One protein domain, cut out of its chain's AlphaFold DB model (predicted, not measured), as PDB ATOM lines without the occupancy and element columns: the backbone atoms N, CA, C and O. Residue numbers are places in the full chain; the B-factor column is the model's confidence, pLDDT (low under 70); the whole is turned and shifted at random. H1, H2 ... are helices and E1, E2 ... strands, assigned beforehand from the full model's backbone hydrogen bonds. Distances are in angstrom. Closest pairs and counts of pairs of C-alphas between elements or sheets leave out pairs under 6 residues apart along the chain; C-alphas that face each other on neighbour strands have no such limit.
ATOM      1  N   TYR A  29     155.771 169.853 129.910       94.50
ATOM      2  CA  TYR A  29     154.981 171.064 129.832       94.50
ATOM      3  C   TYR A  29     153.750 170.920 130.724       94.50
ATOM      4  O   TYR A  29     153.057 169.907 130.688       94.50
ATOM      5  N   ILE A  30     153.497 171.928 131.551       95.38
ATOM      6  CA  ILE A  30     152.310 172.016 132.398       95.38
ATOM      7  C   ILE A  30     151.563 173.270 131.956       95.38
ATOM      8  O   ILE A  30     152.012 174.377 132.274       95.38
ATOM      9  N   PRO A  31     150.464 173.124 131.197       92.81
ATOM     10  CA  PRO A  31     149.770 174.263 130.608       92.81
ATOM     11  C   PRO A  31     149.088 175.131 131.665       92.81
ATOM     12  O   PRO A  31     149.086 176.350 131.534       92.81
ATOM     13  N   THR A  32     148.570 174.523 132.733       92.81
ATOM     14  CA  THR A  32     147.760 175.226 133.731       92.81
ATOM     15  C   THR A  32     148.248 174.918 135.141       92.81
ATOM     16  O   THR A  32     148.188 173.782 135.602       92.81
ATOM     17  N   ILE A  33     148.707 175.957 135.833       93.12
ATOM     18  CA  ILE A  33     149.046 175.957 137.255       93.12
ATOM     19  C   ILE A  33     148.240 177.090 137.895       93.12
ATOM     20  O   ILE A  33     148.615 178.258 137.733       93.12
ATOM     21  N   PRO A  34     147.125 176.792 138.579       92.31
ATOM     22  CA  PRO A  34     146.416 177.799 139.354       92.31
ATOM     23  C   PRO A  34     147.357 178.438 140.385       92.31
ATOM     24  O   PRO A  34     148.214 177.763 140.958       92.31
ATOM     25  N   VAL A  35     147.252 179.755 140.572       91.62
ATOM     26  CA  VAL A  35     148.189 180.518 141.425       91.62
ATOM     27  C   VAL A  35     147.660 180.773 142.840       91.62
ATOM     28  O   VAL A  35     148.120 181.695 143.514       91.62
ATOM     29  N   ASP A  36     146.685 179.983 143.290       92.88
ATOM     30  CA  ASP A  36     146.293 179.885 144.698       92.88
ATOM     31  C   ASP A  36     147.290 179.044 145.513       92.88
ATOM     32  O   ASP A  36     148.035 178.220 144.983       92.88
ATOM     33  N   GLU A  37     147.311 179.265 146.827       94.06
ATOM     34  CA  GLU A  37     148.269 178.642 147.745       94.06
ATOM     35  C   GLU A  37     148.242 177.096 147.725       94.06
ATOM     36  O   GLU A  37     149.318 176.511 147.573       94.06
ATOM     37  N   PRO A  38     147.078 176.408 147.775       94.06
ATOM     38  CA  PRO A  38     147.024 174.948 147.654       94.06
ATOM     39  C   PRO A  38     147.632 174.413 146.353       94.06
ATOM     40  O   PRO A  38     148.372 173.428 146.367       94.06
ATOM     41  N   SER A  39     147.341 175.062 145.225       93.38
ATOM     42  CA  SER A  39     147.836 174.635 143.913       93.38
ATOM     43  C   SER A  39     149.344 174.844 143.768       93.38
ATOM     44  O   SER A  39     150.041 174.007 143.186       93.38
ATOM     45  N   LEU A  40     149.872 175.925 144.348       94.06
ATOM     46  CA  LEU A  40     151.308 176.190 144.384       94.06
ATOM     47  C   LEU A  40     152.055 175.224 145.315       94.06
ATOM     48  O   LEU A  40     153.116 174.729 144.927       94.06
ATOM     49  N   ASP A  41     151.506 174.898 146.492       94.81
ATOM     50  CA  ASP A  41     152.065 173.857 147.372       94.81
ATOM     51  C   ASP A  41     152.119 172.505 146.649       94.81
ATOM     52  O   ASP A  41     153.173 171.862 146.584       94.81
ATOM     53  N   ALA A  42     151.012 172.116 146.011       95.44
ATOM     54  CA  ALA A  42     150.948 170.895 145.222       95.44
ATOM     55  C   ALA A  42     151.995 170.894 144.101       95.44
ATOM     56  O   ALA A  42     152.679 169.889 143.920       95.44
ATOM     57  N   PHE A  43     152.192 172.009 143.390       95.56
ATOM     58  CA  PHE A  43     153.210 172.125 142.342       95.56
ATOM     59  C   PHE A  43     154.634 171.933 142.890       95.56
ATOM     60  O   PHE A  43     155.418 171.144 142.350       95.56
ATOM     61  N   VAL A  44     154.966 172.611 143.994       94.88
ATOM     62  CA  VAL A  44     156.277 172.503 144.647       94.88
ATOM     63  C   VAL A  44     156.540 171.063 145.086       94.88
ATOM     64  O   VAL A  44     157.590 170.499 144.758       94.88
ATOM     65  N   ARG A  45     155.580 170.439 145.772       95.06
ATOM     66  CA  ARG A  45     155.709 169.068 146.278       95.06
ATOM     67  C   ARG A  45     155.715 168.033 145.160       95.06
ATOM     68  O   ARG A  45     156.460 167.061 145.243       95.06
ATOM     69  N   ALA A  46     154.944 168.240 144.098       95.69
ATOM     70  CA  ALA A  46     154.857 167.312 142.976       95.69
ATOM     71  C   ALA A  46     156.130 167.297 142.112       95.69
ATOM     72  O   ALA A  46     156.506 166.232 141.607       95.69
ATOM     73  N   PHE A  47     156.809 168.442 141.945       93.88
ATOM     74  CA  PHE A  47     157.883 168.580 140.950       93.88
ATOM     75  C   PHE A  47     159.209 169.150 141.459       93.88
ATOM     76  O   PHE A  47     160.259 168.760 140.948       93.88
ATOM     77  N   LEU A  48     159.199 170.076 142.419       92.81
ATOM     78  CA  LEU A  48     160.379 170.897 142.727       92.81
ATOM     79  C   LEU A  48     161.190 170.394 143.915       92.81
ATOM     80  O   LEU A  48     162.411 170.560 143.923       92.81
ATOM     81  N   LEU A  49     160.537 169.761 144.891       93.88
ATOM     82  CA  LEU A  49     161.244 169.146 146.009       93.88
ATOM     83  C   LEU A  49     162.218 168.056 145.519       93.88
ATOM     84  O   LEU A  49     162.003 167.448 144.456       93.88
ATOM     85  N   PRO A  50     163.318 167.821 146.251       92.06
ATOM     86  CA  PRO A  50     164.284 166.789 145.911       92.06
ATOM     87  C   PRO A  50     163.699 165.383 146.090       92.06
ATOM     88  O   PRO A  50     162.819 165.136 146.914       92.06
ATOM     89  N   THR A  51     164.227 164.432 145.323       89.94
ATOM     90  CA  THR A  51     163.973 163.002 145.549       89.94
ATOM     91  C   THR A  51     164.879 162.444 146.645       89.94
ATOM     92  O   THR A  51     164.453 161.579 147.400       89.94
ATOM     93  N   THR A  52     166.098 162.981 146.776       91.19
ATOM     94  CA  THR A  52     167.097 162.594 147.785       91.19
ATOM     95  C   THR A  52     167.529 163.824 148.578       91.19
ATOM     96  O   THR A  52     167.930 164.825 147.984       91.19
ATOM     97  N   LEU A  53     167.443 163.765 149.909       93.12
ATOM     98  CA  LEU A  53     167.899 164.853 150.777       93.12
ATOM     99  C   LEU A  53     169.421 164.823 150.941       93.12
ATOM    100  O   LEU A  53     170.046 163.767 150.937       93.12
ATOM    101  N   HIS A  54     170.017 166.005 151.094       93.81
ATOM    102  CA  HIS A  54     171.433 166.132 151.425       93.81
ATOM    103  C   HIS A  54     171.688 165.661 152.874       93.81
ATOM    104  O   HIS A  54     170.870 165.992 153.737       93.81
ATOM    105  N   PRO A  55     172.832 165.017 153.192       95.81
ATOM    106  CA  PRO A  55     173.153 164.551 154.555       95.81
ATOM    107  C   PRO A  55     173.106 165.637 155.645       95.81
ATOM    108  O   PRO A  55     172.916 165.367 156.824       95.81
ATOM    109  N   ALA A  56     173.211 166.911 155.259       94.88
ATOM    110  CA  ALA A  56     173.014 168.041 156.175       94.88
ATOM    111  C   ALA A  56     171.624 168.056 156.850       94.88
ATOM    112  O   ALA A  56     171.453 168.713 157.873       94.88
ATOM    113  N   HIS A  57     170.637 167.347 156.295       94.81
ATOM    114  CA  HIS A  57     169.295 167.222 156.860       94.81
ATOM    115  C   HIS A  57     169.137 166.028 157.811       94.81
ATOM    116  O   HIS A  57     168.055 165.859 158.369       94.81
ATOM    117  N   ASP A  58     170.180 165.225 158.042       94.88
ATOM    118  CA  ASP A  58     170.089 164.015 158.868       94.88
ATOM    119  C   ASP A  58     169.687 164.317 160.315       94.88
ATOM    120  O   ASP A  58     168.975 163.524 160.929       94.88
ATOM    121  N   VAL A  59     170.048 165.505 160.809       96.50
ATOM    122  CA  VAL A  59     169.697 166.016 162.144       96.50
ATOM    123  C   VAL A  59     168.203 166.312 162.329       96.50
ATOM    124  O   VAL A  59     167.760 166.508 163.459       96.50
ATOM    125  N   LEU A  60     167.421 166.382 161.246       96.06
ATOM    126  CA  LEU A  60     165.996 166.709 161.311       96.06
ATOM    127  C   LEU A  60     165.140 165.475 161.654       96.06
ATOM    128  O   LEU A  60     165.475 164.362 161.235       96.06
ATOM    129  N   PRO A  61     163.996 165.651 162.343       96.50
ATOM    130  CA  PRO A  61     163.029 164.576 162.557       96.50
ATOM    131  C   PRO A  61     162.455 164.029 161.243       96.50
ATOM    132  O   PRO A  61     162.277 164.774 160.275       96.50
ATOM    133  N   ASP A  62     162.065 162.753 161.230       93.19
ATOM    134  CA  ASP A  62     161.498 162.099 160.038       93.19
ATOM    135  C   ASP A  62     160.212 162.768 159.546       93.19
ATOM    136  O   ASP A  62     159.993 162.892 158.341       93.19
ATOM    137  N   SER A  63     159.395 163.286 160.466       93.50
ATOM    138  CA  SER A  63     158.198 164.060 160.124       93.50
ATOM    139  C   SER A  63     158.533 165.323 159.330       93.50
ATOM    140  O   SER A  63     157.787 165.700 158.431       93.50
ATOM    141  N   GLN A  64     159.661 165.971 159.614       93.19
ATOM    142  CA  GLN A  64     160.104 167.144 158.870       93.19
ATOM    143  C   GLN A  64     160.720 166.739 157.531       93.19
ATOM    144  O   GLN A  64     160.374 167.328 156.509       93.19
ATOM    145  N   LYS A  65     161.551 165.688 157.510       92.62
ATOM    146  CA  LYS A  65     162.126 165.138 156.270       92.62
ATOM    147  C   LYS A  65     161.034 164.737 155.274       92.62
ATOM    148  O   LYS A  65     161.150 165.061 154.096       92.62
ATOM    149  N   ALA A  66     159.938 164.132 155.738       89.31
ATOM    150  CA  ALA A  66     158.807 163.737 154.896       89.31
ATOM    151  C   ALA A  66     158.185 164.914 154.116       89.31
ATOM    152  O   ALA A  66     157.796 164.747 152.962       89.31
ATOM    153  N   HIS A  67     158.149 166.117 154.701       90.62
ATOM    154  CA  HIS A  67     157.656 167.327 154.030       90.62
ATOM    155  C   HIS A  67     158.668 167.947 153.051       90.62
ATOM    156  O   HIS A  67     158.320 168.855 152.302       90.62
ATOM    157  N   MET A  68     159.913 167.463 153.039       93.69
ATOM    158  CA  MET A  68     160.996 167.960 152.185       93.69
ATOM    159  C   MET A  68     161.248 167.068 150.963       93.69
ATOM    160  O   MET A  68     162.083 167.407 150.126       93.69
ATOM    161  N   HIS A  69     160.527 165.952 150.837       94.00
ATOM    162  CA  HIS A  69     160.610 165.057 149.688       94.00
ATOM    163  C   HIS A  69     159.539 165.353 148.642       94.00
ATOM    164  O   HIS A  69     158.398 165.703 148.950       94.00
ATOM    165  N   ARG A  70     159.906 165.143 147.375       95.06
ATOM    166  CA  ARG A  70     158.955 165.136 146.263       95.06
ATOM    167  C   ARG A  70     157.884 164.067 146.467       95.06
ATOM    168  O   ARG A  70     158.195 162.946 146.860       95.06
ATOM    169  N   VAL A  71     156.650 164.389 146.085       95.31
ATOM    170  CA  VAL A  71     155.485 163.494 146.120       95.31
ATOM    171  C   VAL A  71     154.918 163.339 144.700       95.31
ATOM    172  O   VAL A  71     153.980 164.044 144.324       95.31
ATOM    173  N   PRO A  72     155.479 162.437 143.865       92.81
ATOM    174  CA  PRO A  72     155.084 162.300 142.459       92.81
ATOM    175  C   PRO A  72     153.613 161.925 142.243       92.81
ATOM    176  O   PRO A  72     153.053 162.223 141.193       92.81
ATOM    177  N   THR A  73     152.968 161.305 143.232       94.44
ATOM    178  CA  THR A  73     151.550 160.922 143.167       94.44
ATOM    179  C   THR A  73     150.602 162.120 143.087       94.44
ATOM    180  O   THR A  73     149.482 161.956 142.620       94.44
ATOM    181  N   LEU A  74     151.044 163.330 143.462       94.81
ATOM    182  CA  LEU A  74     150.255 164.559 143.304       94.81
ATOM    183  C   LEU A  74     150.163 165.029 141.845       94.81
ATOM    184  O   LEU A  74     149.250 165.778 141.510       94.81
ATOM    185  N   GLN A  75     151.086 164.598 140.978       94.69
ATOM    186  CA  GLN A  75     151.168 165.071 139.594       94.69
ATOM    187  C   GLN A  75     149.878 164.814 138.795       94.69
ATOM    188  O   GLN A  75     149.289 165.791 138.344       94.69
ATOM    189  N   PRO A  76     149.386 163.566 138.638       93.31
ATOM    190  CA  PRO A  76     148.177 163.315 137.848       93.31
ATOM    191  C   PRO A  76     146.903 163.878 138.494       93.31
ATOM    192  O   PRO A  76     145.939 164.148 137.788       93.31
ATOM    193  N   SER A  77     146.880 164.057 139.820       92.06
ATOM    194  CA  SER A  77     145.706 164.565 140.542       92.06
ATOM    195  C   SER A  77     145.539 166.080 140.419       92.06
ATOM    196  O   SER A  77     144.415 166.548 140.282       92.06
ATOM    197  N   PHE A  78     146.637 166.839 140.474       93.31
ATOM    198  CA  PHE A  78     146.608 168.306 140.406       93.31
ATOM    199  C   PHE A  78     146.915 168.859 139.011       93.31
ATOM    200  O   PHE A  78     146.499 169.968 138.690       93.31
ATOM    201  N   PHE A  79     147.635 168.103 138.178       94.81
ATOM    202  CA  PHE A  79     148.120 168.549 136.870       94.81
ATOM    203  C   PHE A  79     147.814 167.500 135.787       94.81
ATOM    204  O   PHE A  79     148.740 166.977 135.162       94.81
ATOM    205  N   PRO A  80     146.528 167.164 135.562       93.19
ATOM    206  CA  PRO A  80     146.135 166.104 134.632       93.19
ATOM    207  C   PRO A  80     146.538 166.402 133.181       93.19
ATOM    208  O   PRO A  80     146.843 165.480 132.431       93.19
ATOM    209  N   ASP A  81     146.613 167.682 132.813       92.50
ATOM    210  CA  ASP A  81     146.927 168.130 131.452       92.50
ATOM    211  C   ASP A  81     148.435 168.274 131.193       92.50
ATOM    212  O   ASP A  81     148.843 168.841 130.177       92.50
ATOM    213  N   MET A  82     149.294 167.823 132.117       94.19
ATOM    214  CA  MET A  82     150.736 167.858 131.884       94.19
ATOM    215  C   MET A  82     151.120 166.925 130.730       94.19
ATOM    216  O   MET A  82     150.680 165.777 130.660       94.19
ATOM    217  N   THR A  83     152.004 167.388 129.853       93.38
ATOM    218  CA  THR A  83     152.471 166.622 128.696       93.38
ATOM    219  C   THR A  83     153.988 166.511 128.676       93.38
ATOM    220  O   THR A  83     154.711 167.288 129.303       93.38
ATOM    221  N   GLN A  84     154.479 165.506 127.957       91.44
ATOM    222  CA  GLN A  84     155.896 165.373 127.646       91.44
ATOM    223  C   GLN A  84     156.198 166.175 126.375       91.44
ATOM    224  O   GLN A  84     155.452 166.082 125.405       91.44
TER     225      GLN A  84
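This is residues 29 to 84 of the 233 residues of an uncharacterized protein of Emergomyces africanus (UniProt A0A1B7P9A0). The printed part is a long, loose loop: strand E1 and helices H1 and H3 form a small body at one end, and at the other end residues 58 to 64, of which 62 to 64 belong to short helix H2, stick out. The 56 printed residues hold, in order, E1, H1, H2 and H3, a mixed class of helices and strands; E1 pairs with no named strand. It is loose, with a radius of gyration of the C-alphas of 12.9 A, and elongated, spanning 38 by 24 by 15 A.

Start at E1, residues 29 to 34; its closest C-alpha to H1, residues 37 to 48, is Ile 33, 6.9 A from that of Ser 39. H1 touches H3, residues 74 to 78, closest at the C-alphas of Ala 46 and Leu 74, 5.4 A. H2, residues 62 to 66, is apart from E1, H1 and H3. In H1, H2 and H3 every O i to N i+4 pair is within hydrogen-bond range.

Find C-alpha 29 at (154.981, 171.064, 129.832); E1 runs 14.5 A from there. H1 runs 15.2 A from C-alpha 37 at (148.269, 178.642, 147.745). H2 and H3 each measure 6.0 A, and H3 ends at (146.608, 168.306, 140.406).

The C-alphas farthest apart, Val 59 and Asp 81, stand 38.3 A apart, while those of Tyr 29 and Gln 84 are 6.2 A apart. The link from H1 to H2 is long, 13 residues. The printed part has no cut, and no printed residue is under 70 in pLDDT.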